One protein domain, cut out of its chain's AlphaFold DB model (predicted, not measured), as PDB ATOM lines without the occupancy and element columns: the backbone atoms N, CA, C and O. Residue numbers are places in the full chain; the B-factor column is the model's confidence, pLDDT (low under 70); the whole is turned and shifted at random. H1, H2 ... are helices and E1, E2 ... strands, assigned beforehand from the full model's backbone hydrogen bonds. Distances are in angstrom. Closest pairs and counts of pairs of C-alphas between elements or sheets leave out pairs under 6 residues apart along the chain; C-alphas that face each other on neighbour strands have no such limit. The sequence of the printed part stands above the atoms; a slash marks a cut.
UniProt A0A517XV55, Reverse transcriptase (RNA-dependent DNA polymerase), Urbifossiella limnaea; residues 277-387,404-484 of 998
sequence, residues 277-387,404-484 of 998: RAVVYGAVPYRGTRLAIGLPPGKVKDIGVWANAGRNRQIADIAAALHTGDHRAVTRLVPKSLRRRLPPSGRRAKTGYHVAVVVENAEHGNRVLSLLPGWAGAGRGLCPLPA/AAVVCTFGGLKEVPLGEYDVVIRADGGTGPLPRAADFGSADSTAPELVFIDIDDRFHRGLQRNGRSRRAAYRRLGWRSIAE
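What this domain is: This is residues 277 to 387 and 404 to 484 of the 998 residues of the protein "Reverse transcriptase (RNA-dependent DNA polymerase)" of Urbifossiella limnaea (UniProt A0A517XV55). A strongly twisted sheet of six parallel strands forms the middle of three layers, with H2 and H5 over one face and H8 over the other, where it covers E1 and E6. H3 folds back along H2 on the side away from the sheet's strands, and the end of H1 packs on H5. The printed part has 192 residues with eight named helices and six named strands, in the order E1 H1 H2 H3 H4 E2 H5 E3 E4 H6 E5 H7 E6 H8; the sheet's order is E1 E6 E5 E2 E4 E3, and the class is mixed, helices and strands. The whole is compact, with a radius of gyration of the C-alphas of 15.7 A and spans of 50 by 40 by 33 A.

Where its parts are: E1, residues 279 to 286, begins with C-alpha 279 at (100.487, 82.416, 69.470) and measures 22.2 A from first to last C-alpha. H1 is residues 297 to 306, H2 309 to 324 (21.8 A), H3 327 to 333, H4 336 to 339, E2 355 to 359, H5 362 to 369 and E3 376 to 378. After the cut come E4, 405 to 409, H6, 412 to 415, E5, 423 to 426, H7, 437 to 440, E6, 450 to 457 (21.8 A), and H8, 461 to 476 (22.2 A), whose C-alpha 476 is at (103.831, 82.891, 81.404).

How they stand to each other: Within hydrogen-bond range are N 282 and O 452 of E1 and E6, 2.9 A, N 426 and O 453 of E5 and E6, 2.8 A, N 425 and O 356 of E5 and E2, 2.8 A, N 357 and O 406 of E2 and E4, 2.8 A, and N 378 and O 407 of E3 and E4, 2.9 A. E5, H7, E6 form a strand-helix-strand unit, two parallel neighbour strands with a helix between; E2, H5, E3 and E4, H6, E5 are split ones, with another strand between; the three crossovers are right-handed. H2 runs along the strands at a height over the sheet of 8.0 A, and H8, on the opposite face, at 9.5 A. H6 is on the same face as H8. H5, at a height of 8.2 A, is over E4. H4 only grazes the sheet; H3 and H7 are not on it, nor, only just, is H1, with 4 pairs of C-alphas within 10 A. H2, the hub, forms a helical hairpin with H3, closest C-alphas Ala 321 and Ala 329, 5.7 A. H1 and H5 touch, closest C-alphas Trp 306 and His 364, 4.5 A. Every O i to N i+4 pair is within hydrogen-bond range in H2, H3, H5 and H8, and 5 of 6 in H1; H4, H6 and H7 are too short for one.

The domain as a whole: The two C-alphas farthest apart, of Gly 294 and Arg 347, are 51.3 A from each other. Residues 388 to 403 are not printed; C-alphas 387 and 404 are 14.8 A apart across the cut. The link from H4 to E2 is long, 15 residues. The mean pLDDT of the printed part is 76.7; 52 residues are under 70, among them 343 to 351 and 431 to 447.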
ATOM      1  N   ARG A 277      99.329  75.623  67.730       75.44
ATOM      2  CA  ARG A 277      99.748  76.800  66.957       75.44
ATOM      3  C   ARG A 277     100.538  77.759  67.836       75.44
ATOM      4  O   ARG A 277     100.155  78.066  68.965       75.44
ATOM      5  N   ALA A 278     101.621  78.310  67.289       75.44
ATOM      6  CA  ALA A 278     102.325  79.407  67.940       75.44
ATOM      7  C   ALA A 278     101.410  80.638  68.030       75.44
ATOM      8  O   ALA A 278     100.834  81.067  67.028       75.44
ATOM      9  N   VAL A 279     101.304  81.222  69.225       82.75
ATOM     10  CA  VAL A 279     100.487  82.416  69.470       82.75
ATOM     11  C   VAL A 279     101.383  83.643  69.592       82.75
ATOM     12  O   VAL A 279     102.312  83.691  70.413       82.75
ATOM     13  N   VAL A 280     101.078  84.663  68.794       84.38
ATOM     14  CA  VAL A 280     101.652  86.004  68.927       84.38
ATOM     15  C   VAL A 280     100.589  86.954  69.449       84.38
ATOM     16  O   VAL A 280      99.444  86.910  69.010       84.38
ATOM     17  N   TYR A 281     100.954  87.840  70.372       87.75
ATOM     18  CA  TYR A 281     100.019  88.829  70.899       87.75
ATOM     19  C   TYR A 281     100.519  90.258  70.714       87.75
ATOM     20  O   TYR A 281     101.706  90.568  70.858       87.75
ATOM     21  N   GLY A 282      99.590  91.166  70.446       87.44
ATOM     22  CA  GLY A 282      99.834  92.601  70.445       87.44
ATOM     23  C   GLY A 282      98.690  93.348  71.110       87.44
ATOM     24  O   GLY A 282      97.597  92.820  71.279       87.44
ATOM     25  N   ALA A 283      98.966  94.583  71.514       88.06
ATOM     26  CA  ALA A 283      97.990  95.437  72.170       88.06
ATOM     27  C   ALA A 283      97.531  96.557  71.232       88.06
ATOM     28  O   ALA A 283      98.363  97.228  70.614       88.06
ATOM     29  N   VAL A 284      96.223  96.796  71.184       90.31
ATOM     30  CA  VAL A 284      95.633  98.002  70.597       90.31
ATOM     31  C   VAL A 284      95.178  98.891  71.753       90.31
ATOM     32  O   VAL A 284      94.287  98.494  72.500       90.31
ATOM     33  N   PRO A 285      95.803 100.061  71.968       85.75
ATOM     34  CA  PRO A 285      95.433 100.927  73.078       85.75
ATOM     35  C   PRO A 285      94.081 101.603  72.833       85.75
ATOM     36  O   PRO A 285      93.867 102.190  71.773       85.75
ATOM     37  N   TYR A 286      93.237 101.610  73.862       87.44
ATOM     38  CA  TYR A 286      92.038 102.442  73.964       87.44
ATOM     39  C   TYR A 286      92.185 103.361  75.185       87.44
ATOM     40  O   TYR A 286      92.551 102.888  76.266       87.44
ATOM     41  N   ARG A 287      92.045 104.685  75.029       76.81
ATOM     42  CA  ARG A 287      92.638 105.645  75.986       76.81
ATOM     43  C   ARG A 287      91.716 106.227  77.048       76.81
ATOM     44  O   ARG A 287      92.260 106.733  78.025       76.81
ATOM     45  N   GLY A 288      90.414 105.992  76.984       67.19
ATOM     46  CA  GLY A 288      89.345 106.649  77.763       67.19
ATOM     47  C   GLY A 288      89.464 108.180  77.892       67.19
ATOM     48  O   GLY A 288      90.522 108.772  77.748       67.19
ATOM     49  N   THR A 289      88.447 108.924  78.293       66.38
ATOM     50  CA  THR A 289      87.283 108.548  79.092       66.38
ATOM     51  C   THR A 289      87.757 108.096  80.455       66.38
ATOM     52  O   THR A 289      87.401 106.994  80.864       66.38
ATOM     53  N   ARG A 290      88.639 108.858  81.127       71.31
ATOM     54  CA  ARG A 290      89.069 108.506  82.486       71.31
ATOM     55  C   ARG A 290      87.840 108.358  83.379       71.31
ATOM     56  O   ARG A 290      87.139 109.329  83.642       71.31
ATOM     57  N   LEU A 291      87.599 107.136  83.846       69.88
ATOM     58  CA  LEU A 291      86.523 106.847  84.789       69.88
ATOM     59  C   LEU A 291      86.842 107.462  86.156       69.88
ATOM     60  O   LEU A 291      88.011 107.535  86.551       69.88
ATOM     61  N   ALA A 292      85.801 107.869  86.885       70.94
ATOM     62  CA  ALA A 292      85.934 108.410  88.233       70.94
ATOM     63  C   ALA A 292      86.680 107.433  89.161       70.94
ATOM     64  O   ALA A 292      86.447 106.220  89.148       70.94
ATOM     65  N   ILE A 293      87.593 107.975  89.968       59.59
ATOM     66  CA  ILE A 293      88.373 107.204  90.940       59.59
ATOM     67  C   ILE A 293      87.436 106.799  92.088       59.59
ATOM     68  O   ILE A 293      86.727 107.643  92.622       59.59
ATOM     69  N   GLY A 294      87.437 105.514  92.463       61.59
ATOM     70  CA  GLY A 294      86.616 104.985  93.564       61.59
ATOM     71  C   GLY A 294      85.320 104.283  93.143       61.59
ATOM     72  O   GLY A 294      84.571 103.842  94.009       61.59
ATOM     73  N   LEU A 295      85.050 104.131  91.840       70.12
ATOM     74  CA  LEU A 295      83.921 103.320  91.378       70.12
ATOM     75  C   LEU A 295      84.079 101.844  91.799       70.12
ATOM     76  O   LEU A 295      85.179 101.291  91.674       70.12
ATOM     77  N   PRO A 296      82.990 101.169  92.223       75.50
ATOM     78  CA  PRO A 296      83.010  99.734  92.480       75.50
ATOM     79  C   PRO A 296      83.501  98.951  91.250       75.50
ATOM     80  O   PRO A 296      83.143  99.315  90.124       75.50
ATOM     81  N   PRO A 297      84.247  97.842  91.417       67.88
ATOM     82  CA  PRO A 297      84.789  97.065  90.298       67.88
ATOM     83  C   PRO A 297      83.749  96.634  89.250       67.88
ATOM     84  O   PRO A 297      84.066  96.609  88.062       67.88
ATOM     85  N   GLY A 298      82.510  96.345  89.674       69.56
ATOM     86  CA  GLY A 298      81.388  96.059  88.771       69.56
ATOM     87  C   GLY A 298      81.033  97.258  87.888       69.56
ATOM     88  O   GLY A 298      81.098  97.161  86.670       69.56
ATOM     89  N   LYS A 299      80.822  98.439  88.486       76.81
ATOM     90  CA  LYS A 299      80.503  99.684  87.759       76.81
ATOM     91  C   LYS A 299      81.598 100.126  86.791       76.81
ATOM     92  O   LYS A 299      81.303 100.719  85.756       76.81
ATOM     93  N   VAL A 300      82.858  99.824  87.103       80.00
ATOM     94  CA  VAL A 300      83.986 100.059  86.190       80.00
ATOM     95  C   VAL A 300      83.842  99.233  84.911       80.00
ATOM     96  O   VAL A 300      84.121  99.751  83.831       80.00
ATOM     97  N   LYS A 301      83.409  97.971  85.010       80.62
ATOM     98  CA  LYS A 301      83.169  97.114  83.841       80.62
ATOM     99  C   LYS A 301      81.890  97.509  83.111       80.62
ATOM    100  O   LYS A 301      81.945  97.654  81.893       80.62
ATOM    101  N   ASP A 302      80.807  97.789  83.835       79.62
ATOM    102  CA  ASP A 302      79.538  98.240  83.252       79.62
ATOM    103  C   ASP A 302      79.749  99.467  82.357       79.62
ATOM    104  O   ASP A 302      79.369  99.464  81.192       79.62
ATOM    105  N   ILE A 303      80.400 100.511  82.880       80.25
ATOM    106  CA  ILE A 303      80.555 101.796  82.184       80.25
ATOM    107  C   ILE A 303      81.757 101.766  81.237       80.25
ATOM    108  O   ILE A 303      81.692 102.275  80.121       80.25
ATOM    109  N   GLY A 304      82.874 101.189  81.682       78.44
ATOM    110  CA  GLY A 304      84.141 101.233  80.960       78.44
ATOM    111  C   GLY A 304      84.252 100.223  79.828       78.44
ATOM    112  O   GLY A 304      84.902 100.515  78.829       78.44
ATOM    113  N   VAL A 305      83.625  99.057  79.974       84.31
ATOM    114  CA  VAL A 305      83.769  97.935  79.041       84.31
ATOM    115  C   VAL A 305      82.447  97.664  78.332       84.31
ATOM    116  O   VAL A 305      82.407  97.719  77.110       84.31
ATOM    117  N   TRP A 306      81.361  97.409  79.066       85.50
ATOM    118  CA  TRP A 306      80.112  96.913  78.476       85.50
ATOM    119  C   TRP A 306      79.342  98.024  77.762       85.50
ATOM    120  O   TRP A 306      78.985  97.877  76.594       85.50
ATOM    121  N   ALA A 307      79.130  99.155  78.437       81.25
ATOM    122  CA  ALA A 307      78.353 100.284  77.936       81.25
ATOM    123  C   ALA A 307      79.172 101.345  77.189       81.25
ATOM    124  O   ALA A 307      78.620 102.360  76.760       81.25
ATOM    125  N   ASN A 308      80.471 101.116  76.998       85.75
ATOM    126  CA  ASN A 308      81.356 102.078  76.358       85.75
ATOM    127  C   ASN A 308      81.208 102.043  74.829       85.75
ATOM    128  O   ASN A 308      81.831 101.234  74.140       85.75
ATOM    129  N   ALA A 309      80.377 102.938  74.293       83.31
ATOM    130  CA  ALA A 309      80.062 102.984  72.866       83.31
ATOM    131  C   ALA A 309      81.290 103.253  71.976       83.31
ATOM    132  O   ALA A 309      81.412 102.638  70.918       83.31
ATOM    133  N   GLY A 310      82.212 104.126  72.405       83.56
ATOM    134  CA  GLY A 310      83.443 104.422  71.658       83.56
ATOM    135  C   GLY A 310      84.356 103.200  71.555       83.56
ATOM    136  O   GLY A 310      84.834 102.858  70.473       83.56
ATOM    137  N   ARG A 311      84.500 102.476  72.667       89.38
ATOM    138  CA  ARG A 311      85.283 101.243  72.753       89.38
ATOM    139  C   ARG A 311      84.699 100.149  71.869       89.38
ATOM    140  O   ARG A 311      85.415  99.546  71.076       89.38
ATOM    141  N   ASN A 312      83.392  99.919  71.980       91.56
ATOM    142  CA  ASN A 312      82.707  98.866  71.232       91.56
ATOM    143  C   ASN A 312      82.699  99.159  69.728       91.56
ATOM    144  O   ASN A 312      82.858  98.232  68.937       91.56
ATOM    145  N   ARG A 313      82.611 100.435  69.326       90.81
ATOM    146  CA  ARG A 313      82.756 100.850  67.923       90.81
ATOM    147  C   ARG A 313      84.163 100.605  67.398       90.81
ATOM    148  O   ARG A 313      84.298 100.020  66.335       90.81
ATOM    149  N   GLN A 314      85.204 100.951  68.158       91.75
ATOM    150  CA  GLN A 314      86.581 100.651  67.756       91.75
ATOM    151  C   GLN A 314      86.806  99.140  67.579       91.75
ATOM    152  O   GLN A 314      87.443  98.717  66.615       91.75
ATOM    153  N   ILE A 315      86.276  98.327  68.496       92.62
ATOM    154  CA  ILE A 315      86.367  96.864  68.426       92.62
ATOM    155  C   ILE A 315      85.651  96.344  67.179       92.62
ATOM    156  O   ILE A 315      86.242  95.563  66.435       92.62
ATOM    157  N   ALA A 316      84.422  96.803  66.930       91.19
ATOM    158  CA  ALA A 316      83.647  96.431  65.753       91.19
ATOM    159  C   ALA A 316      84.345  96.857  64.450       91.19
ATOM    160  O   ALA A 316      84.486  96.039  63.549       91.19
ATOM    161  N   ASP A 317      84.874  98.078  64.374       90.94
ATOM    162  CA  ASP A 317      85.585  98.582  63.196       90.94
ATOM    163  C   ASP A 317      86.851  97.762  62.898       90.94
ATOM    164  O   ASP A 317      87.129  97.440  61.743       90.94
ATOM    165  N   ILE A 318      87.624  97.397  63.931       90.81
ATOM    166  CA  ILE A 318      88.806  96.533  63.779       90.81
ATOM    167  C   ILE A 318      88.385  95.137  63.311       90.81
ATOM    168  O   ILE A 318      88.974  94.606  62.369       90.81
ATOM    169  N   ALA A 319      87.378  94.551  63.960       91.94
ATOM    170  CA  ALA A 319      86.892  93.210  63.661       91.94
ATOM    171  C   ALA A 319      86.338  93.121  62.230       91.94
ATOM    172  O   ALA A 319      86.732  92.235  61.472       91.94
ATOM    173  N   ALA A 320      85.510  94.087  61.829       89.12
ATOM    174  CA  ALA A 320      84.955  94.193  60.487       89.12
ATOM    175  C   ALA A 320      86.047  94.415  59.436       89.12
ATOM    176  O   ALA A 320      86.056  93.714  58.432       89.12
ATOM    177  N   ALA A 321      86.997  95.328  59.665       87.19
ATOM    178  CA  ALA A 321      88.078  95.599  58.715       87.19
ATOM    179  C   ALA A 321      88.981  94.377  58.478       87.19
ATOM    180  O   ALA A 321      89.428  94.137  57.357       87.19
ATOM    181  N   LEU A 322      89.248  93.594  59.527       88.50
ATOM    182  CA  LEU A 322      89.990  92.340  59.409       88.50
ATOM    183  C   LEU A 322      89.163  91.276  58.676       88.50
ATOM    184  O   LEU A 322      89.670  90.640  57.752       88.50
ATOM    185  N   HIS A 323      87.890  91.118  59.035       88.06
ATOM    186  CA  HIS A 323      87.021  90.117  58.425       88.06
ATOM    187  C   HIS A 323      86.715  90.395  56.944       88.06
ATOM    188  O   HIS A 323      86.652  89.466  56.151       88.06
ATOM    189  N   THR A 324      86.579  91.659  56.536       82.75
ATOM    190  CA  THR A 324      86.343  92.037  55.129       82.75
ATOM    191  C   THR A 324      87.629  92.165  54.314       82.75
ATOM    192  O   THR A 324      87.578  92.247  53.089       82.75
ATOM    193  N   GLY A 325      88.792  92.194  54.973       77.94
ATOM    194  CA  GLY A 325      90.074  92.433  54.317       77.94
ATOM    195  C   GLY A 325      90.266  93.876  53.828       77.94
ATOM    196  O   GLY A 325      91.067  94.104  52.921       77.94
ATOM    197  N   ASP A 326      89.573  94.866  54.407       82.00
ATOM    198  CA  ASP A 326      89.762  96.282  54.064       82.00
ATOM    199  C   ASP A 326      91.143  96.782  54.527       82.00
ATOM    200  O   ASP A 326      91.355  97.244  55.653       82.00
ATOM    201  N   HIS A 327      92.106  96.731  53.608       78.94
ATOM    202  CA  HIS A 327      93.477  97.162  53.852       78.94
ATOM    203  C   HIS A 327      93.602  98.629  54.289       78.94
ATOM    204  O   HIS A 327      94.510  98.949  55.067       78.94
ATOM    205  N   ARG A 328      92.724  99.532  53.823       78.69
ATOM    206  CA  ARG A 328      92.762 100.953  54.212       78.69
ATOM    207  C   ARG A 328      92.289 101.111  55.652       78.69
ATOM    208  O   ARG A 328      92.976 101.760  56.445       78.69
ATOM    209  N   ALA A 329      91.183 100.463  56.015       80.06
ATOM    210  CA  ALA A 329      90.674 100.477  57.383       80.06
ATOM    211  C   ALA A 329      91.651  99.808  58.365       80.06
ATOM    212  O   ALA A 329      91.988 100.412  59.385       80.06
ATOM    213  N   VAL A 330      92.219  98.644  58.027       82.38
ATOM    214  CA  VAL A 330      93.251  97.978  58.847       82.38
ATOM    215  C   VAL A 330      94.482  98.875  59.029       82.38
ATOM    216  O   VAL A 330      95.032  98.968  60.126       82.38
ATOM    217  N   THR A 331      94.902  99.596  57.981       82.06
ATOM    218  CA  THR A 331      96.039 100.533  58.034       82.06
ATOM    219  C   THR A 331      95.803 101.700  58.991       82.06
ATOM    220  O   THR A 331      96.746 102.158  59.645       82.06
ATOM    221  N   ARG A 332      94.557 102.163  59.087       84.88
ATOM    222  CA  ARG A 332      94.148 103.247  59.980       84.88
ATOM    223  C   ARG A 332      93.971 102.777  61.427       84.88
ATOM    224  O   ARG A 332      94.383 103.484  62.339       84.88
ATOM    225  N   LEU A 333      93.366 101.606  61.631       82.62
ATOM    226  CA  LEU A 333      92.870 101.158  62.937       82.62
ATOM    227  C   LEU A 333      93.862 100.281  63.717       82.62
ATOM    228  O   LEU A 333      93.868 100.304  64.946       82.62
ATOM    229  N   VAL A 334      94.720  99.521  63.028       84.44
ATOM    230  CA  VAL A 334      95.641  98.567  63.664       84.44
ATOM    231  C   VAL A 334      97.071  99.136  63.698       84.44
ATOM    232  O   VAL A 334      97.569  99.646  62.687       84.44
ATOM    233  N   PRO A 335      97.808  99.056  64.823       83.19
ATOM    234  CA  PRO A 335      99.199  99.503  64.898       83.19
ATOM    235  C   PRO A 335     100.106  98.841  63.850       83.19
ATOM    236  O   PRO A 335      99.936  97.676  63.493       83.19
ATOM    237  N   LYS A 336     101.108  99.577  63.355       79.75
ATOM    238  CA  LYS A 336     102.042  99.094  62.315       79.75
ATOM    239  C   LYS A 336     102.801  97.827  62.731       79.75
ATOM    240  O   LYS A 336     103.092  96.991  61.881       79.75
ATOM    241  N   SER A 337     103.115  97.687  64.019       76.50
ATOM    242  CA  SER A 337     103.761  96.497  64.588       76.50
ATOM    243  C   SER A 337     102.885  95.251  64.440       76.50
ATOM    244  O   SER A 337     103.360  94.235  63.945       76.50
ATOM    245  N   LEU A 338     101.598  95.368  64.779       80.62
ATOM    246  CA  LEU A 338     100.586  94.319  64.635       80.62
ATOM    247  C   LEU A 338     100.330  93.954  63.169       80.62
ATOM    248  O   LEU A 338     100.361  92.781  62.817       80.62
ATOM    249  N   ARG A 339     100.183  94.952  62.289       81.75
ATOM    250  CA  ARG A 339      99.928  94.734  60.852       81.75
ATOM    251  C   ARG A 339     100.980  93.882  60.149       81.75
ATOM    252  O   ARG A 339     100.635  93.098  59.279       81.75
ATOM    253  N   ARG A 340     102.257  94.033  60.517       77.12
ATOM    254  CA  ARG A 340     103.374  93.267  59.930       77.12
ATOM    255  C   ARG A 340     103.374  91.786  60.315       77.12
ATOM    256  O   ARG A 340     104.117  91.021  59.713       77.12
ATOM    257  N   ARG A 341     102.617  91.421  61.350       77.56
ATOM    258  CA  ARG A 341     102.521  90.063  61.896       77.56
ATOM    259  C   ARG A 341     101.163  89.417  61.644       77.56
ATOM    260  O   ARG A 341     100.988  88.271  62.031       77.56
ATOM    261  N   LEU A 342     100.227  90.125  61.003       78.38
ATOM    262  CA  LEU A 342      99.019  89.491  60.485       78.38
ATOM    263  C   LEU A 342      99.428  88.423  59.458       78.38
ATOM    264  O   LEU A 342     100.359  88.683  58.684       78.38
ATOM    265  N   PRO A 343      98.780  87.244  59.450       68.31
ATOM    266  CA  PRO A 343      99.106  86.192  58.501       68.31
ATOM    267  C   PRO A 343      99.030  86.754  57.078       68.31
ATOM    268  O   PRO A 343      98.072  87.466  56.766       68.31
ATOM    269  N   PRO A 344     100.015  86.491  56.199       58.03
ATOM    270  CA  PRO A 344      99.862  86.844  54.797       58.03
ATOM    271  C   PRO A 344      98.580  86.180  54.294       58.03
ATOM    272  O   PRO A 344      98.361  84.996  54.538       58.03
ATOM    273  N   SER A 345      97.732  86.938  53.605       53.41
ATOM    274  CA  SER A 345      96.403  86.528  53.135       53.41
ATOM    275  C   SER A 345      96.442  85.483  51.997       53.41
ATOM    276  O   SER A 345      95.646  85.524  51.058       53.41
ATOM    277  N   GLY A 346      97.398  84.547  52.041       47.53
ATOM    278  CA  GLY A 346      97.677  83.535  51.025       47.53
ATOM    279  C   GLY A 346      96.426  82.773  50.583       47.53
ATOM    280  O   GLY A 346      95.580  82.435  51.404       47.53
ATOM    281  N   ARG A 347      96.293  82.565  49.259       43.28
ATOM    282  CA  ARG A 347      95.145  82.004  48.491       43.28
ATOM    283  C   ARG A 347      93.731  82.546  48.807       43.28
ATOM    284  O   ARG A 347      92.835  82.330  48.000       43.28
ATOM    285  N   ARG A 348      93.534  83.313  49.883       47.75
ATOM    286  CA  ARG A 348      92.274  83.913  50.361       47.75
ATOM    287  C   ARG A 348      92.322  85.449  50.372       47.75
ATOM    288  O   ARG A 348      91.560  86.105  51.072       47.75
ATOM    289  N   ALA A 349      93.173  86.046  49.535       45.91
ATOM    290  CA  ALA A 349      93.415  87.492  49.460       45.91
ATOM    291  C   ALA A 349      92.186  88.350  49.086       45.91
ATOM    292  O   ALA A 349      92.273  89.573  49.107       45.91
ATOM    293  N   LYS A 350      91.046  87.729  48.753       48.25
ATOM    294  CA  LYS A 350      89.772  88.405  48.470       48.25
ATOM    295  C   LYS A 350      88.706  88.248  49.565       48.25
ATOM    296  O   LYS A 350      87.679  88.900  49.451       48.25
ATOM    297  N   THR A 351      88.906  87.402  50.584       58.16
ATOM    298  CA  THR A 351      87.830  86.989  51.516       58.16
ATOM    299  C   THR A 351      88.061  87.362  52.988       58.16
ATOM    300  O   THR A 351      87.263  86.960  53.822       58.16
ATOM    301  N   GLY A 352      89.123  88.118  53.305       73.31
ATOM    302  CA  GLY A 352      89.456  88.562  54.669       73.31
ATOM    303  C   GLY A 352      89.810  87.434  55.654       73.31
ATOM    304  O   GLY A 352      90.047  86.300  55.236       73.31
ATOM    305  N   TYR A 353      89.940  87.769  56.942       84.88
ATOM    306  CA  TYR A 353      90.363  86.842  58.006       84.88
ATOM    307  C   TYR A 353      89.179  86.166  58.709       84.88
ATOM    308  O   TYR A 353      88.094  86.747  58.820       84.88
ATOM    309  N   HIS A 354      89.424  84.981  59.273       85.75
ATOM    310  CA  HIS A 354      88.533  84.392  60.273       85.75
ATOM    311  C   HIS A 354      88.754  85.079  61.622       85.75
ATOM    312  O   HIS A 354      89.855  85.013  62.178       85.75
ATOM    313  N   VAL A 355      87.731  85.771  62.136       89.06
ATOM    314  CA  VAL A 355      87.859  86.654  63.313       89.06
ATOM    315  C   VAL A 355      86.931  86.226  64.447       89.06
ATOM    316  O   VAL A 355      85.715  86.167  64.282       89.06
ATOM    317  N   ALA A 356      87.498  86.011  65.633       89.12
ATOM    318  CA  ALA A 356      86.735  85.795  66.860       89.12
ATOM    319  C   ALA A 356      86.870  86.996  67.806       89.12
ATOM    320  O   ALA A 356      87.981  87.449  68.083       89.12
ATOM    321  N   VAL A 357      85.756  87.498  68.343       92.00
ATOM    322  CA  VAL A 357      85.723  88.565  69.356       92.00
ATOM    323  C   VAL A 357      85.242  87.992  70.682       92.00
ATOM    324  O   VAL A 357      84.111  87.519  70.788       92.00
ATOM    325  N   VAL A 358      86.085  88.061  71.710       90.38
ATOM    326  CA  VAL A 358      85.768  87.539  73.046       90.38
ATOM    327  C   VAL A 358      85.289  88.659  73.957       90.38
ATOM    328  O   VAL A 358      86.054  89.571  74.281       90.38
ATOM    329  N   VAL A 359      84.034  88.576  74.392       90.12
ATOM    330  CA  VAL A 359      83.347  89.551  75.249       90.12
ATOM    331  C   VAL A 359      83.115  89.003  76.661       90.12
ATOM    332  O   VAL A 359      83.135  87.799  76.904       90.12
ATOM    333  N   GLU A 360      82.884  89.905  77.614       85.06
ATOM    334  CA  GLU A 360      82.741  89.554  79.038       85.06
ATOM    335  C   GLU A 360      81.435  88.793  79.326       85.06
ATOM    336  O   GLU A 360      81.437  87.793  80.039       85.06
ATOM    337  N   ASN A 361      80.309  89.271  78.791       84.69
ATOM    338  CA  ASN A 361      78.975  88.734  79.058       84.69
ATOM    339  C   ASN A 361      78.021  88.981  77.874       84.69
ATOM    340  O   ASN A 361      78.395  89.612  76.881       84.69
ATOM    341  N   ALA A 362      76.787  88.482  77.987       80.88
ATOM    342  CA  ALA A 362      75.772  88.602  76.943       80.88
ATOM    343  C   ALA A 362      75.392  90.059  76.625       80.88
ATOM    344  O   ALA A 362      75.209  90.401  75.461       80.88
ATOM    345  N   GLU A 363      75.323  90.939  77.630       82.00
ATOM    346  CA  GLU A 363      74.975  92.351  77.425       82.00
ATOM    347  C   GLU A 363      76.033  93.073  76.583       82.00
ATOM    348  O   GLU A 363      75.719  93.734  75.591       82.00
ATOM    349  N   HIS A 364      77.302  92.907  76.947       88.31
ATOM    350  CA  HIS A 364      78.426  93.435  76.190       88.31
ATOM    351  C   HIS A 364      78.460  92.839  74.774       88.31
ATOM    352  O   HIS A 364      78.618  93.578  73.805       88.31
ATOM    353  N   GLY A 365      78.235  91.530  74.635       85.44
ATOM    354  CA  GLY A 365      78.197  90.871  73.331       85.44
ATOM    355  C   GLY A 365      77.090  91.374  72.415       85.44
ATOM    356  O   GLY A 365      77.366  91.680  71.261       85.44
ATOM    357  N   ASN A 366      75.870  91.559  72.924       83.38
ATOM    358  CA  ASN A 366      74.754  92.082  72.133       83.38
ATOM    359  C   ASN A 366      74.996  93.534  71.674       83.38
ATOM    360  O   ASN A 366      74.597  93.902  70.571       83.38
ATOM    361  N   ARG A 367      75.709  94.351  72.465       87.00
ATOM    362  CA  ARG A 367      76.126  95.712  72.066       87.00
ATOM    363  C   ARG A 367      77.226  95.728  71.001       87.00
ATOM    364  O   ARG A 367      77.328  96.693  70.256       87.00
ATOM    365  N   VAL A 368      78.073  94.702  70.952       87.88
ATOM    366  CA  VAL A 368      79.092  94.546  69.900       87.88
ATOM    367  C   VAL A 368      78.447  93.987  68.629       87.88
ATOM    368  O   VAL A 368      78.686  94.507  67.544       87.88
ATOM    369  N   LEU A 369      77.567  92.989  68.760       86.19
ATOM    370  CA  LEU A 369      76.791  92.414  67.656       86.19
ATOM    371  C   LEU A 369      75.874  93.443  66.983       86.19
ATOM    372  O   LEU A 369      75.700  93.390  65.769       86.19
ATOM    373  N   SER A 370      75.343  94.425  67.724       84.56
ATOM    374  CA  SER A 370      74.545  95.504  67.125       84.56
ATOM    375  C   SER A 370      75.320  96.397  66.153       84.56
ATOM    376  O   SER A 370      74.716  97.063  65.314       84.56
ATOM    377  N   LEU A 371      76.652  96.381  66.235       86.31
ATOM    378  CA  LEU A 371      77.563  97.097  65.343       86.31
ATOM    379  C   LEU A 371      78.114  96.196  64.224       86.31
ATOM    380  O   LEU A 371      78.790  96.688  63.323       86.31
ATOM    381  N   LEU A 372      77.835  94.890  64.276       85.56
ATOM    382  CA  LEU A 372      78.361  93.858  63.384       85.56
ATOM    383  C   LEU A 372      77.209  93.021  62.789       85.56
ATOM    384  O   LEU A 372      77.037  91.851  63.142       85.56
ATOM    385  N   PRO A 373      76.384  93.598  61.894       78.19
ATOM    386  CA  PRO A 373      75.253  92.880  61.310       78.19
ATOM    387  C   PRO A 373      75.721  91.634  60.541       78.19
ATOM    388  O   PRO A 373      76.665  91.700  59.754       78.19
ATOM    389  N   GLY A 374      75.049  90.497  60.755       73.94
ATOM    390  CA  GLY A 374      75.380  89.219  60.108       73.94
ATOM    391  C   GLY A 374      76.470  88.384  60.794       73.94
ATOM    392  O   GLY A 374      76.760  87.290  60.316       73.94
ATOM    393  N   TRP A 375      77.049  88.851  61.905       85.06
ATOM    394  CA  TRP A 375      77.972  88.052  62.721       85.06
ATOM    395  C   TRP A 375      77.219  87.076  63.629       85.06
ATOM    396  O   TRP A 375      76.138  87.381  64.138       85.06
ATOM    397  N   ALA A 376      77.811  85.905  63.871       81.56
ATOM    398  CA  ALA A 376      77.246  84.914  64.781       81.56
ATOM    399  C   ALA A 376      77.566  85.231  66.253       81.56
ATOM    400  O   ALA A 376      78.634  85.761  66.569       81.56
ATOM    401  N   GLY A 377      76.654  84.864  67.158       79.31
ATOM    402  CA  GLY A 377      76.853  84.921  68.609       79.31
ATOM    403  C   GLY A 377      76.996  83.520  69.209       79.31
ATOM    404  O   GLY A 377      76.138  82.679  68.962       79.31
ATOM    405  N   ALA A 378      78.040  83.269  70.007       73.19
ATOM    406  CA  ALA A 378      78.263  81.986  70.686       73.19
ATOM    407  C   ALA A 378      78.297  82.132  72.223       73.19
ATOM    408  O   ALA A 378      79.154  82.810  72.807       73.19
ATOM    409  N   GLY A 379      77.334  81.494  72.888       65.94
ATOM    410  CA  GLY A 379      77.139  81.526  74.337       65.94
ATOM    411  C   GLY A 379      75.737  81.978  74.757       65.94
ATOM    412  O   GLY A 379      75.009  82.647  74.023       65.94
ATOM    413  N   ARG A 380      75.351  81.603  75.982       62.66
ATOM    414  CA  ARG A 380      73.993  81.805  76.510       62.66
ATOM    415  C   ARG A 380      73.605  83.293  76.533       62.66
ATOM    416  O   ARG A 380      74.250  84.087  77.214       62.66
ATOM    417  N   GLY A 381      72.521  83.647  75.836       54.78
ATOM    418  CA  GLY A 381      71.939  84.999  75.825       54.78
ATOM    419  C   GLY A 381      72.474  85.955  74.749       54.78
ATOM    420  O   GLY A 381      72.089  87.126  74.753       54.78
ATOM    421  N   LEU A 382      73.340  85.492  73.840       70.88
ATOM    422  CA  LEU A 382      73.729  86.259  72.654       70.88
ATOM    423  C   LEU A 382      72.704  86.070  71.532       70.88
ATOM    424  O   LEU A 382      72.404  84.940  71.154       70.88
ATOM    425  N   CYS A 383      72.197  87.176  70.990       61.62
ATOM    426  CA  CYS A 383      71.225  87.174  69.899       61.62
ATOM    427  C   CYS A 383      71.862  87.798  68.647       61.62
ATOM    428  O   CYS A 383      72.085  89.012  68.635       61.62
ATOM    429  N   PRO A 384      72.173  87.017  67.596       58.84
ATOM    430  CA  PRO A 384      72.665  87.587  66.347       58.84
ATOM    431  C   PRO A 384      71.579  88.457  65.699       58.84
ATOM    432  O   PRO A 384      70.402  88.091  65.683       58.84
ATOM    433  N   LEU A 385      71.969  89.610  65.150       45.88
ATOM    434  CA  LEU A 385      71.067  90.415  64.327       45.88
ATOM    435  C   LEU A 385      71.032  89.856  62.897       45.88
ATOM    436  O   LEU A 385      72.096  89.593  62.326       45.88
ATOM    437  N   PRO A 386      69.843  89.711  62.282       42.88
ATOM    438  CA  PRO A 386      69.748  89.324  60.883       42.88
ATOM    439  C   PRO A 386      70.420  90.378  59.992       42.88
ATOM    440  O   PRO A 386      70.356  91.578  60.262       42.88
ATOM    441  N   ALA A 387      71.071  89.926  58.917       42.06
ATOM    442  CA  ALA A 387      71.647  90.820  57.916       42.06
ATOM    443  C   ALA A 387      70.566  91.767  57.341       42.06
ATOM    444  O   ALA A 387      69.414  91.340  57.175       42.06
ATOM    445  N   ALA A 404      82.721  82.355  59.728       69.88
ATOM    446  CA  ALA A 404      84.036  82.980  59.572       69.88
ATOM    447  C   ALA A 404      84.246  84.214  60.482       69.88
ATOM    448  O   ALA A 404      85.333  84.788  60.540       69.88
ATOM    449  N   ALA A 405      83.198  84.648  61.188       83.56
ATOM    450  CA  ALA A 405      83.226  85.746  62.133       83.56
ATOM    451  C   ALA A 405      82.264  85.494  63.306       83.56
ATOM    452  O   ALA A 405      81.059  85.318  63.106       83.56
ATOM    453  N   VAL A 406      82.785  85.501  64.538       86.75
ATOM    454  CA  VAL A 406      82.008  85.169  65.745       86.75
ATOM    455  C   VAL A 406      82.257  86.152  66.887       86.75
ATOM    456  O   VAL A 406      83.388  86.569  67.135       86.75
ATOM    457  N   VAL A 407      81.200  86.492  67.629       87.38
ATOM    458  CA  VAL A 407      81.280  87.142  68.945       87.38
ATOM    459  C   VAL A 407      80.906  86.113  70.004       87.38
ATOM    460  O   VAL A 407      79.833  85.521  69.947       87.38
ATOM    461  N   CYS A 408      81.770  85.888  70.989       85.19
ATOM    462  CA  CYS A 408      81.555  84.854  71.996       85.19
ATOM    463  C   CYS A 408      81.851  85.348  73.411       85.19
ATOM    464  O   CYS A 408      82.750  86.155  73.639       85.19
ATOM    465  N   THR A 409      81.082  84.857  74.383       82.75
ATOM    466  CA  THR A 409      81.422  85.061  75.801       82.75
ATOM    467  C   THR A 409      82.573  84.147  76.211       82.75
ATOM    468  O   THR A 409      82.811  83.123  75.574       82.75
ATOM    469  N   PHE A 410      83.233  84.441  77.332       73.44
ATOM    470  CA  PHE A 410      84.248  83.539  77.890       73.44
ATOM    471  C   PHE A 410      83.738  82.096  78.094       73.44
ATOM    472  O   PHE A 410      84.472  81.142  77.866       73.44
ATOM    473  N   GLY A 411      82.475  81.921  78.502       67.44
ATOM    474  CA  GLY A 411      81.859  80.597  78.640       67.44
ATOM    475  C   GLY A 411      81.608  79.906  77.295       67.44
ATOM    476  O   GLY A 411      81.914  78.724  77.162       67.44
ATOM    477  N   GLY A 412      81.122  80.661  76.302       67.88
ATOM    478  CA  GLY A 412      80.891  80.174  74.935       67.88
ATOM    479  C   GLY A 412      82.175  79.899  74.153       67.88
ATOM    480  O   GLY A 412      82.154  79.177  73.168       67.88
ATOM    481  N   LEU A 413      83.317  80.405  74.621       69.12
ATOM    482  CA  LEU A 413      84.626  80.170  74.014       69.12
ATOM    483  C   LEU A 413      84.995  78.679  73.924       69.12
ATOM    484  O   LEU A 413      85.740  78.294  73.035       69.12
ATOM    485  N   LYS A 414      84.458  77.842  74.824       64.06
ATOM    486  CA  LYS A 414      84.650  76.379  74.817       64.06
ATOM    487  C   LYS A 414      83.938  75.677  73.658       64.06
ATOM    488  O   LYS A 414      84.269  74.542  73.343       64.06
ATOM    489  N   GLU A 415      82.937  76.333  73.085       63.78
ATOM    490  CA  GLU A 415      82.107  75.818  71.995       63.78
ATOM    491  C   GLU A 415      82.624  76.297  70.627       63.78
ATOM    492  O   GLU A 415      82.134  75.850  69.596       63.78
ATOM    493  N   VAL A 416      83.624  77.193  70.608       69.81
ATOM    494  CA  VAL A 416      84.216  77.760  69.392       69.81
ATOM    495  C   VAL A 416      85.542  77.051  69.083       69.81
ATOM    496  O   VAL A 416      86.448  77.080  69.921       69.81
ATOM    497  N   PRO A 417      85.722  76.463  67.885       68.12
ATOM    498  CA  PRO A 417      86.981  75.840  67.484       68.12
ATOM    499  C   PRO A 417      88.025  76.913  67.125       68.12
ATOM    500  O   PRO A 417      88.289  77.201  65.962       68.12
ATOM    501  N   LEU A 418      88.643  77.535  68.137       71.12
ATOM    502  CA  LEU A 418      89.583  78.658  67.965       71.12
ATOM    503  C   LEU A 418      90.801  78.341  67.080       71.12
ATOM    504  O   LEU A 418      91.419  79.261  66.547       71.12
ATOM    505  N   GLY A 419      91.128  77.061  66.900       67.38
ATOM    506  CA  GLY A 419      92.162  76.597  65.974       67.38
ATOM    507  C   GLY A 419      91.910  76.944  64.503       67.38
ATOM    508  O   GLY A 419      92.875  77.042  63.740       67.38
ATOM    509  N   GLU A 420      90.651  77.185  64.120       73.31
ATOM    510  CA  GLU A 420      90.233  77.542  62.753       73.31
ATOM    511  C   GLU A 420      90.258  79.053  62.474       73.31
ATOM    512  O   GLU A 420      90.096  79.482  61.332       73.31
ATOM    513  N   TYR A 421      90.509  79.873  63.499       81.56
ATOM    514  CA  TYR A 421      90.524  81.328  63.379       81.56
ATOM    515  C   TYR A 421      91.934  81.860  63.106       81.56
ATOM    516  O   TYR A 421      92.943  81.299  63.540       81.56
ATOM    517  N   ASP A 422      92.014  82.978  62.390       85.00
ATOM    518  CA  ASP A 422      93.279  83.653  62.080       85.00
ATOM    519  C   ASP A 422      93.610  84.717  63.132       85.00
ATOM    520  O   ASP A 422      94.775  84.925  63.490       85.00
ATOM    521  N   VAL A 423      92.570  85.402  63.624       88.50
ATOM    522  CA  VAL A 423      92.689  86.514  64.567       88.50
ATOM    523  C   VAL A 423      91.677  86.382  65.700       88.50
ATOM    524  O   VAL A 423      90.477  86.239  65.471       88.50
ATOM    525  N   VAL A 424      92.158  86.524  66.936       89.56
ATOM    526  CA  VAL A 424      91.313  86.599  68.135       89.56
ATOM    527  C   VAL A 424      91.444  87.983  68.759       89.56
ATOM    528  O   VAL A 424      92.538  88.400  69.136       89.56
ATOM    529  N   ILE A 425      90.330  88.700  68.888       92.56
ATOM    530  CA  ILE A 425      90.248  90.013  69.530       92.56
ATOM    531  C   ILE A 425      89.673  89.840  70.928       92.56
ATOM    532  O   ILE A 425      88.544  89.385  71.117       92.56
ATOM    533  N   ARG A 426      90.435  90.257  71.932       90.81
ATOM    534  CA  ARG A 426      90.017  90.202  73.323       90.81
ATOM    535  C   ARG A 426      89.401  91.525  73.768       90.81
ATOM    536  O   ARG A 426      90.120  92.495  74.010       90.81
ATOM    537  N   ALA A 427      88.080  91.531  73.927       90.50
ATOM    538  CA  ALA A 427      87.278  92.687  74.316       90.50
ATOM    539  C   ALA A 427      86.779  92.643  75.774       90.50
ATOM    540  O   ALA A 427      86.389  93.681  76.301       90.50
ATOM    541  N   ASP A 428      86.787  91.488  76.440       84.62
ATOM    542  CA  ASP A 428      86.216  91.221  77.776       84.62
ATOM    543  C   ASP A 428      86.697  92.148  78.921       84.62
ATOM    544  O   ASP A 428      85.949  92.445  79.847       84.62
ATOM    545  N   GLY A 429      87.923  92.678  78.866       75.50
ATOM    546  CA  GLY A 429      88.468  93.522  79.943       75.50
ATOM    547  C   GLY A 429      88.833  92.739  81.221       75.50
ATOM    548  O   GLY A 429      89.141  93.340  82.260       75.50
ATOM    549  N   GLY A 430      88.840  91.401  81.143       78.94
ATOM    550  CA  GLY A 430      89.159  90.463  82.223       78.94
ATOM    551  C   GLY A 430      90.643  90.421  82.623       78.94
ATOM    552  O   GLY A 430      91.488  91.101  82.039       78.94
ATOM    553  N   THR A 431      90.981  89.642  83.656       66.56
ATOM    554  CA  THR A 431      92.318  89.614  84.294       66.56
ATOM    555  C   THR A 431      93.166  88.379  83.979       66.56
ATOM    556  O   THR A 431      94.392  88.465  84.055       66.56
ATOM    557  N   GLY A 432      92.543  87.240  83.660       66.31
ATOM    558  CA  GLY A 432      93.223  85.965  83.392       66.31
ATOM    559  C   GLY A 432      93.560  85.771  81.912       66.31
ATOM    560  O   GLY A 432      93.009  86.482  81.078       66.31
ATOM    561  N   PRO A 433      94.452  84.843  81.538       64.88
ATOM    562  CA  PRO A 433      94.647  84.494  80.134       64.88
ATOM    563  C   PRO A 433      93.365  83.881  79.531       64.88
ATOM    564  O   PRO A 433      92.553  83.304  80.253       64.88
ATOM    565  N   LEU A 434      93.181  84.044  78.215       64.81
ATOM    566  CA  LEU A 434      92.243  83.239  77.415       64.81
ATOM    567  C   LEU A 434      92.802  81.784  77.290       64.81
ATOM    568  O   LEU A 434      93.825  81.526  77.928       64.81
ATOM    569  N   PRO A 435      92.133  80.827  76.606       61.28
ATOM    570  CA  PRO A 435      92.398  79.379  76.663       61.28
ATOM    571  C   PRO A 435      93.884  78.975  76.538       61.28
ATOM    572  O   PRO A 435      94.729  79.762  76.113       61.28
ATOM    573  N   ARG A 436      94.240  77.763  76.974       57.69
ATOM    574  CA  ARG A 436      95.621  77.238  76.939       57.69
ATOM    575  C   ARG A 436      96.092  77.070  75.488       57.69
ATOM    576  O   ARG A 436      95.280  77.016  74.579       57.69
ATOM    577  N   ALA A 437      97.404  76.940  75.262       52.62
ATOM    578  CA  ALA A 437      97.973  76.705  73.920       52.62
ATOM    579  C   ALA A 437      97.286  75.537  73.170       52.62
ATOM    580  O   ALA A 437      96.926  75.677  72.004       52.62
ATOM    581  N   ALA A 438      96.997  74.471  73.920       51.81
ATOM    582  CA  ALA A 438      96.203  73.300  73.554       51.81
ATOM    583  C   ALA A 438      94.835  73.597  72.903       51.81
ATOM    584  O   ALA A 438      94.344  72.808  72.101       51.81
ATOM    585  N   ASP A 439      94.215  74.730  73.242       59.28
ATOM    586  CA  ASP A 439      92.880  75.115  72.775       59.28
ATOM    587  C   ASP A 439      92.915  75.832  71.407       59.28
ATOM    588  O   ASP A 439      91.869  76.102  70.816       59.28
ATOM    589  N   PHE A 440      94.109  76.135  70.882       66.94
ATOM    590  CA  PHE A 440      94.322  76.768  69.569       66.94
ATOM    591  C   PHE A 440      94.916  75.807  68.538       66.94
ATOM    592  O   PHE A 440      95.459  76.242  67.517       66.94
ATOM    593  N   GLY A 441      94.868  74.506  68.825       65.75
ATOM    594  CA  GLY A 441      95.434  73.492  67.957       65.75
ATOM    595  C   GLY A 441      94.759  73.482  66.585       65.75
ATOM    596  O   GLY A 441      93.546  73.645  66.482       65.75
ATOM    597  N   SER A 442      95.540  73.295  65.524       64.69
ATOM    598  CA  SER A 442      95.012  73.147  64.165       64.69
ATOM    599  C   SER A 442      95.294  71.758  63.620       64.69
ATOM    600  O   SER A 442      96.317  71.146  63.934       64.69
ATOM    601  N   ALA A 443      94.368  71.271  62.793       57.62
ATOM    602  CA  ALA A 443      94.559  70.057  62.008       57.62
ATOM    603  C   ALA A 443      95.632  70.249  60.918       57.62
ATOM    604  O   ALA A 443      96.185  69.274  60.416       57.62
ATOM    605  N   ASP A 444      95.947  71.500  60.559       60.03
ATOM    606  CA  ASP A 444      97.027  71.835  59.640       60.03
ATOM    607  C   ASP A 444      98.308  72.171  60.415       60.03
ATOM    608  O   ASP A 444      98.459  73.250  60.993       60.03
ATOM    609  N   SER A 445      99.267  71.244  60.383       57.97
ATOM    610  CA  SER A 445     100.605  71.423  60.968       57.97
ATOM    611  C   SER A 445     101.398  72.604  60.377       57.97
ATOM    612  O   SER A 445     102.382  73.037  60.973       57.97
ATOM    613  N   THR A 446     100.975  73.137  59.224       60.25
ATOM    614  CA  THR A 446     101.587  74.289  58.542       60.25
ATOM    615  C   THR A 446     100.823  75.600  58.744       60.25
ATOM    616  O   THR A 446     101.201  76.626  58.169       60.25
ATOM    617  N   ALA A 447      99.774  75.599  59.577       65.06
ATOM    618  CA  ALA A 447      98.976  76.786  59.854       65.06
ATOM    619  C   ALA A 447      99.847  77.953  60.374       65.06
ATOM    620  O   ALA A 447     100.730  77.750  61.216       65.06
ATOM    621  N   PRO A 448      99.604  79.197  59.912       71.56
ATOM    622  CA  PRO A 448     100.353  80.364  60.369       71.56
ATOM    623  C   PRO A 448     100.126  80.635  61.862       71.56
ATOM    624  O   PRO A 448      99.182  80.127  62.473       71.56
ATOM    625  N   GLU A 449     100.969  81.479  62.459       80.56
ATOM    626  CA  GLU A 449     100.806  81.903  63.855       80.56
ATOM    627  C   GLU A 449      99.404  82.482  64.095       80.56
ATOM    628  O   GLU A 449      98.892  83.249  63.277       80.56
ATOM    629  N   LEU A 450      98.790  82.131  65.225       84.38
ATOM    630  CA  LEU A 450      97.539  82.749  65.646       84.38
ATOM    631  C   LEU A 450      97.833  84.153  66.185       84.38
ATOM    632  O   LEU A 450      98.661  84.309  67.092       84.38
ATOM    633  N   VAL A 451      97.145  85.171  65.659       88.12
ATOM    634  CA  VAL A 451      97.325  86.556  66.114       88.12
ATOM    635  C   VAL A 451      96.274  86.926  67.143       88.12
ATOM    636  O   VAL A 451      95.078  86.982  66.868       88.12
ATOM    637  N   PHE A 452      96.745  87.262  68.334       89.31
ATOM    638  CA  PHE A 452      95.914  87.691  69.439       89.31
ATOM    639  C   PHE A 452      96.005  89.210  69.635       89.31
ATOM    640  O   PHE A 452      97.082  89.770  69.866       89.31
ATOM    641  N   ILE A 453      94.867  89.893  69.563       91.50
ATOM    642  CA  ILE A 453      94.758  91.342  69.716       91.50
ATOM    643  C   ILE A 453      94.110  91.647  71.064       91.50
ATOM    644  O   ILE A 453      92.919  91.430  71.261       91.50
ATOM    645  N   ASP A 454      94.896  92.174  71.997       90.88
ATOM    646  CA  ASP A 454      94.408  92.621  73.300       90.88
ATOM    647  C   ASP A 454      93.996  94.099  73.232       90.88
ATOM    648  O   ASP A 454      94.815  94.959  72.884       90.88
ATOM    649  N   ILE A 455      92.738  94.404  73.564       91.94
ATOM    650  CA  ILE A 455      92.289  95.788  73.738       91.94
ATOM    651  C   ILE A 455      92.835  96.308  75.074       91.94
ATOM    652  O   ILE A 455      92.401  95.930  76.165       91.94
ATOM    653  N   ASP A 456      93.843  97.173  74.983       86.88
ATOM    654  CA  ASP A 456      94.571  97.713  76.125       86.88
ATOM    655  C   ASP A 456      93.864  98.965  76.646       86.88
ATOM    656  O   ASP A 456      94.121 100.087  76.206       86.88
ATOM    657  N   ASP A 457      92.957  98.734  77.590       86.00
ATOM    658  CA  ASP A 457      92.123  99.729  78.260       86.00
ATOM    659  C   ASP A 457      92.951 100.625  79.204       86.00
ATOM    660  O   ASP A 457      93.190 100.310  80.374       86.00
ATOM    661  N   ARG A 458      93.405 101.780  78.703       82.00
ATOM    662  CA  ARG A 458      94.334 102.685  79.410       82.00
ATOM    663  C   ARG A 458      93.668 103.744  80.276       82.00
ATOM    664  O   ARG A 458      94.356 104.597  80.831       82.00
ATOM    665  N   PHE A 459      92.363 103.675  80.462       77.38
ATOM    666  CA  PHE A 459      91.603 104.772  81.054       77.38
ATOM    667  C   PHE A 459      91.165 104.605  82.492       77.38
ATOM    668  O   PHE A 459      90.676 105.548  83.109       77.38
ATOM    669  N   HIS A 460      91.365 103.421  83.053       83.19
ATOM    670  CA  HIS A 460      91.097 103.168  84.454       83.19
ATOM    671  C   HIS A 460      92.224 102.326  85.046       83.19
ATOM    672  O   HIS A 460      92.641 101.338  84.445       83.19
ATOM    673  N   ARG A 461      92.710 102.683  86.244       78.56
ATOM    674  CA  ARG A 461      93.835 101.983  86.898       78.56
ATOM    675  C   ARG A 461      93.559 100.491  87.093       78.56
ATOM    676  O   ARG A 461      94.459  99.677  86.902       78.56
ATOM    677  N   GLY A 462      92.315 100.130  87.417       79.12
ATOM    678  CA  GLY A 462      91.882  98.734  87.504       79.12
ATOM    679  C   GLY A 462      91.989  98.006  86.162       79.12
ATOM    680  O   GLY A 462      92.570  96.932  86.103       79.12
ATOM    681  N   LEU A 463      91.544  98.621  85.063       82.81
ATOM    682  CA  LEU A 463      91.609  98.008  83.729       82.81
ATOM    683  C   LEU A 463      93.047  97.948  83.188       82.81
ATOM    684  O   LEU A 463      93.438  96.945  82.599       82.81
ATOM    685  N   GLN A 464      93.882  98.944  83.496       83.62
ATOM    686  CA  GLN A 464      95.321  98.896  83.220       83.62
ATOM    687  C   GLN A 464      96.012  97.770  83.998       83.62
ATOM    688  O   GLN A 464      96.876  97.080  83.454       83.62
ATOM    689  N   ARG A 465      95.648  97.570  85.274       80.38
ATOM    690  CA  ARG A 465      96.133  96.441  86.079       80.38
ATOM    691  C   ARG A 465      95.683  95.124  85.454       80.38
ATOM    692  O   ARG A 465      96.524  94.246  85.303       80.38
ATOM    693  N   ASN A 466      94.432  95.029  85.001       84.00
ATOM    694  CA  ASN A 466      93.927  93.864  84.275       84.00
ATOM    695  C   ASN A 466      94.750  93.607  83.004       84.00
ATOM    696  O   ASN A 466      95.253  92.503  82.832       84.00
ATOM    697  N   GLY A 467      94.991  94.624  82.171       83.12
ATOM    698  CA  GLY A 467      95.815  94.509  80.964       83.12
ATOM    699  C   GLY A 467      97.266  94.106  81.251       83.12
ATOM    700  O   GLY A 467      97.833  93.267  80.546       83.12
ATOM    701  N   ARG A 468      97.877  94.630  82.324       80.81
ATOM    702  CA  ARG A 468      99.205  94.185  82.788       80.81
ATOM    703  C   ARG A 468      99.188  92.724  83.239       80.81
ATOM    704  O   ARG A 468     100.086  91.979  82.850       80.81
ATOM    705  N   SER A 469      98.174  92.313  83.999       82.00
ATOM    706  CA  SER A 469      97.990  90.922  84.431       82.00
ATOM    707  C   SER A 469      97.815  89.980  83.240       82.00
ATOM    708  O   SER A 469      98.494  88.958  83.185       82.00
ATOM    709  N   ARG A 470      97.016  90.362  82.236       85.12
ATOM    710  CA  ARG A 470      96.848  89.608  80.985       85.12
ATOM    711  C   ARG A 470      98.168  89.441  80.238       85.12
ATOM    712  O   ARG A 470      98.562  88.322  79.944       85.12
ATOM    713  N   ARG A 471      98.918  90.527  80.017       82.50
ATOM    714  CA  ARG A 471     100.236  90.468  79.354       82.50
ATOM    715  C   ARG A 471     101.270  89.665  80.140       82.50
ATOM    716  O   ARG A 471     102.145  89.037  79.550       82.50
ATOM    717  N   ALA A 472     101.219  89.699  81.471       78.25
ATOM    718  CA  ALA A 472     102.041  88.826  82.302       78.25
ATOM    719  C   ALA A 472     101.623  87.356  82.149       78.25
ATOM    720  O   ALA A 472     102.490  86.492  82.055       78.25
ATOM    721  N   ALA A 473     100.321  87.075  82.066       78.12
ATOM    722  CA  ALA A 473      99.805  85.736  81.822       78.12
ATOM    723  C   ALA A 473     100.187  85.206  80.430       78.12
ATOM    724  O   ALA A 473     100.664  84.082  80.342       78.12
ATOM    725  N   TYR A 474     100.095  86.019  79.371       83.81
ATOM    726  CA  TYR A 474     100.536  85.635  78.021       83.81
ATOM    727  C   TYR A 474     102.019  85.253  77.997       83.81
ATOM    728  O   TYR A 474     102.381  84.213  77.457       83.81
ATOM    729  N   ARG A 475     102.875  86.034  78.669       77.12
ATOM    730  CA  ARG A 475     104.306  85.709  78.808       77.12
ATOM    731  C   ARG A 475     104.543  84.416  79.587       77.12
ATOM    732  O   ARG A 475     105.409  83.638  79.206       77.12
ATOM    733  N   ARG A 476     103.770  84.161  80.651       72.38
ATOM    734  CA  ARG A 476     103.831  82.891  81.404       72.38
ATOM    735  C   ARG A 476     103.390  81.692  80.560       72.38
ATOM    736  O   ARG A 476     103.912  80.608  80.767       72.38
ATOM    737  N   LEU A 477     102.474  81.897  79.613       71.12
ATOM    738  CA  LEU A 477     102.043  80.891  78.637       71.12
ATOM    739  C   LEU A 477     103.000  80.751  77.439       71.12
ATOM    740  O   LEU A 477     102.718  79.984  76.525       71.12
ATOM    741  N   GLY A 478     104.114  81.493  77.412       72.38
ATOM    742  CA  GLY A 478     105.094  81.434  76.324       72.38
ATOM    743  C   GLY A 478     104.669  82.154  75.040       72.38
ATOM    744  O   GLY A 478     105.340  82.015  74.020       72.38
ATOM    745  N   TRP A 479     103.587  82.938  75.065       82.62
ATOM    746  CA  TRP A 479     103.135  83.687  73.892       82.62
ATOM    747  C   TRP A 479     104.112  84.816  73.575       82.62
ATOM    748  O   TRP A 479     104.565  85.546  74.463       82.62
ATOM    749  N   ARG A 480     104.415  84.993  72.289       80.06
ATOM    750  CA  ARG A 480     105.404  85.979  71.839       80.06
ATOM    751  C   ARG A 480     104.764  87.353  71.667       80.06
ATOM    752  O   ARG A 480     103.742  87.484  70.998       80.06
ATOM    753  N   SER A 481     105.371  88.393  72.238       83.25
ATOM    754  CA  SER A 481     104.890  89.761  72.033       83.25
ATOM    755  C   SER A 481     105.317  90.304  70.672       83.25
ATOM    756  O   SER A 481     106.477  90.205  70.289       83.25
ATOM    757  N   ILE A 482     104.396  90.960  69.968       78.25
ATOM    758  CA  ILE A 482     104.661  91.637  68.690       78.25
ATOM    759  C   ILE A 482     105.419  92.969  68.888       78.25
ATOM    760  O   ILE A 482     106.033  93.486  67.954       78.25
ATOM    761  N   ALA A 483     105.368  93.547  70.094       58.81
ATOM    762  CA  ALA A 483     106.023  94.816  70.424       58.81
ATOM    763  C   ALA A 483     107.467  94.650  70.924       58.81
ATOM    764  O   ALA A 483     108.223  95.620  70.930       58.81
ATOM    765  N   GLU A 484     107.855  93.444  71.330       50.19
ATOM    766  CA  GLU A 484     109.223  93.137  71.734       50.19
ATOM    767  C   GLU A 484     110.005  92.695  70.483       50.19
ATOM    768  O   GLU A 484     109.523  91.841  69.731       50.19
TER     769      GLU A 484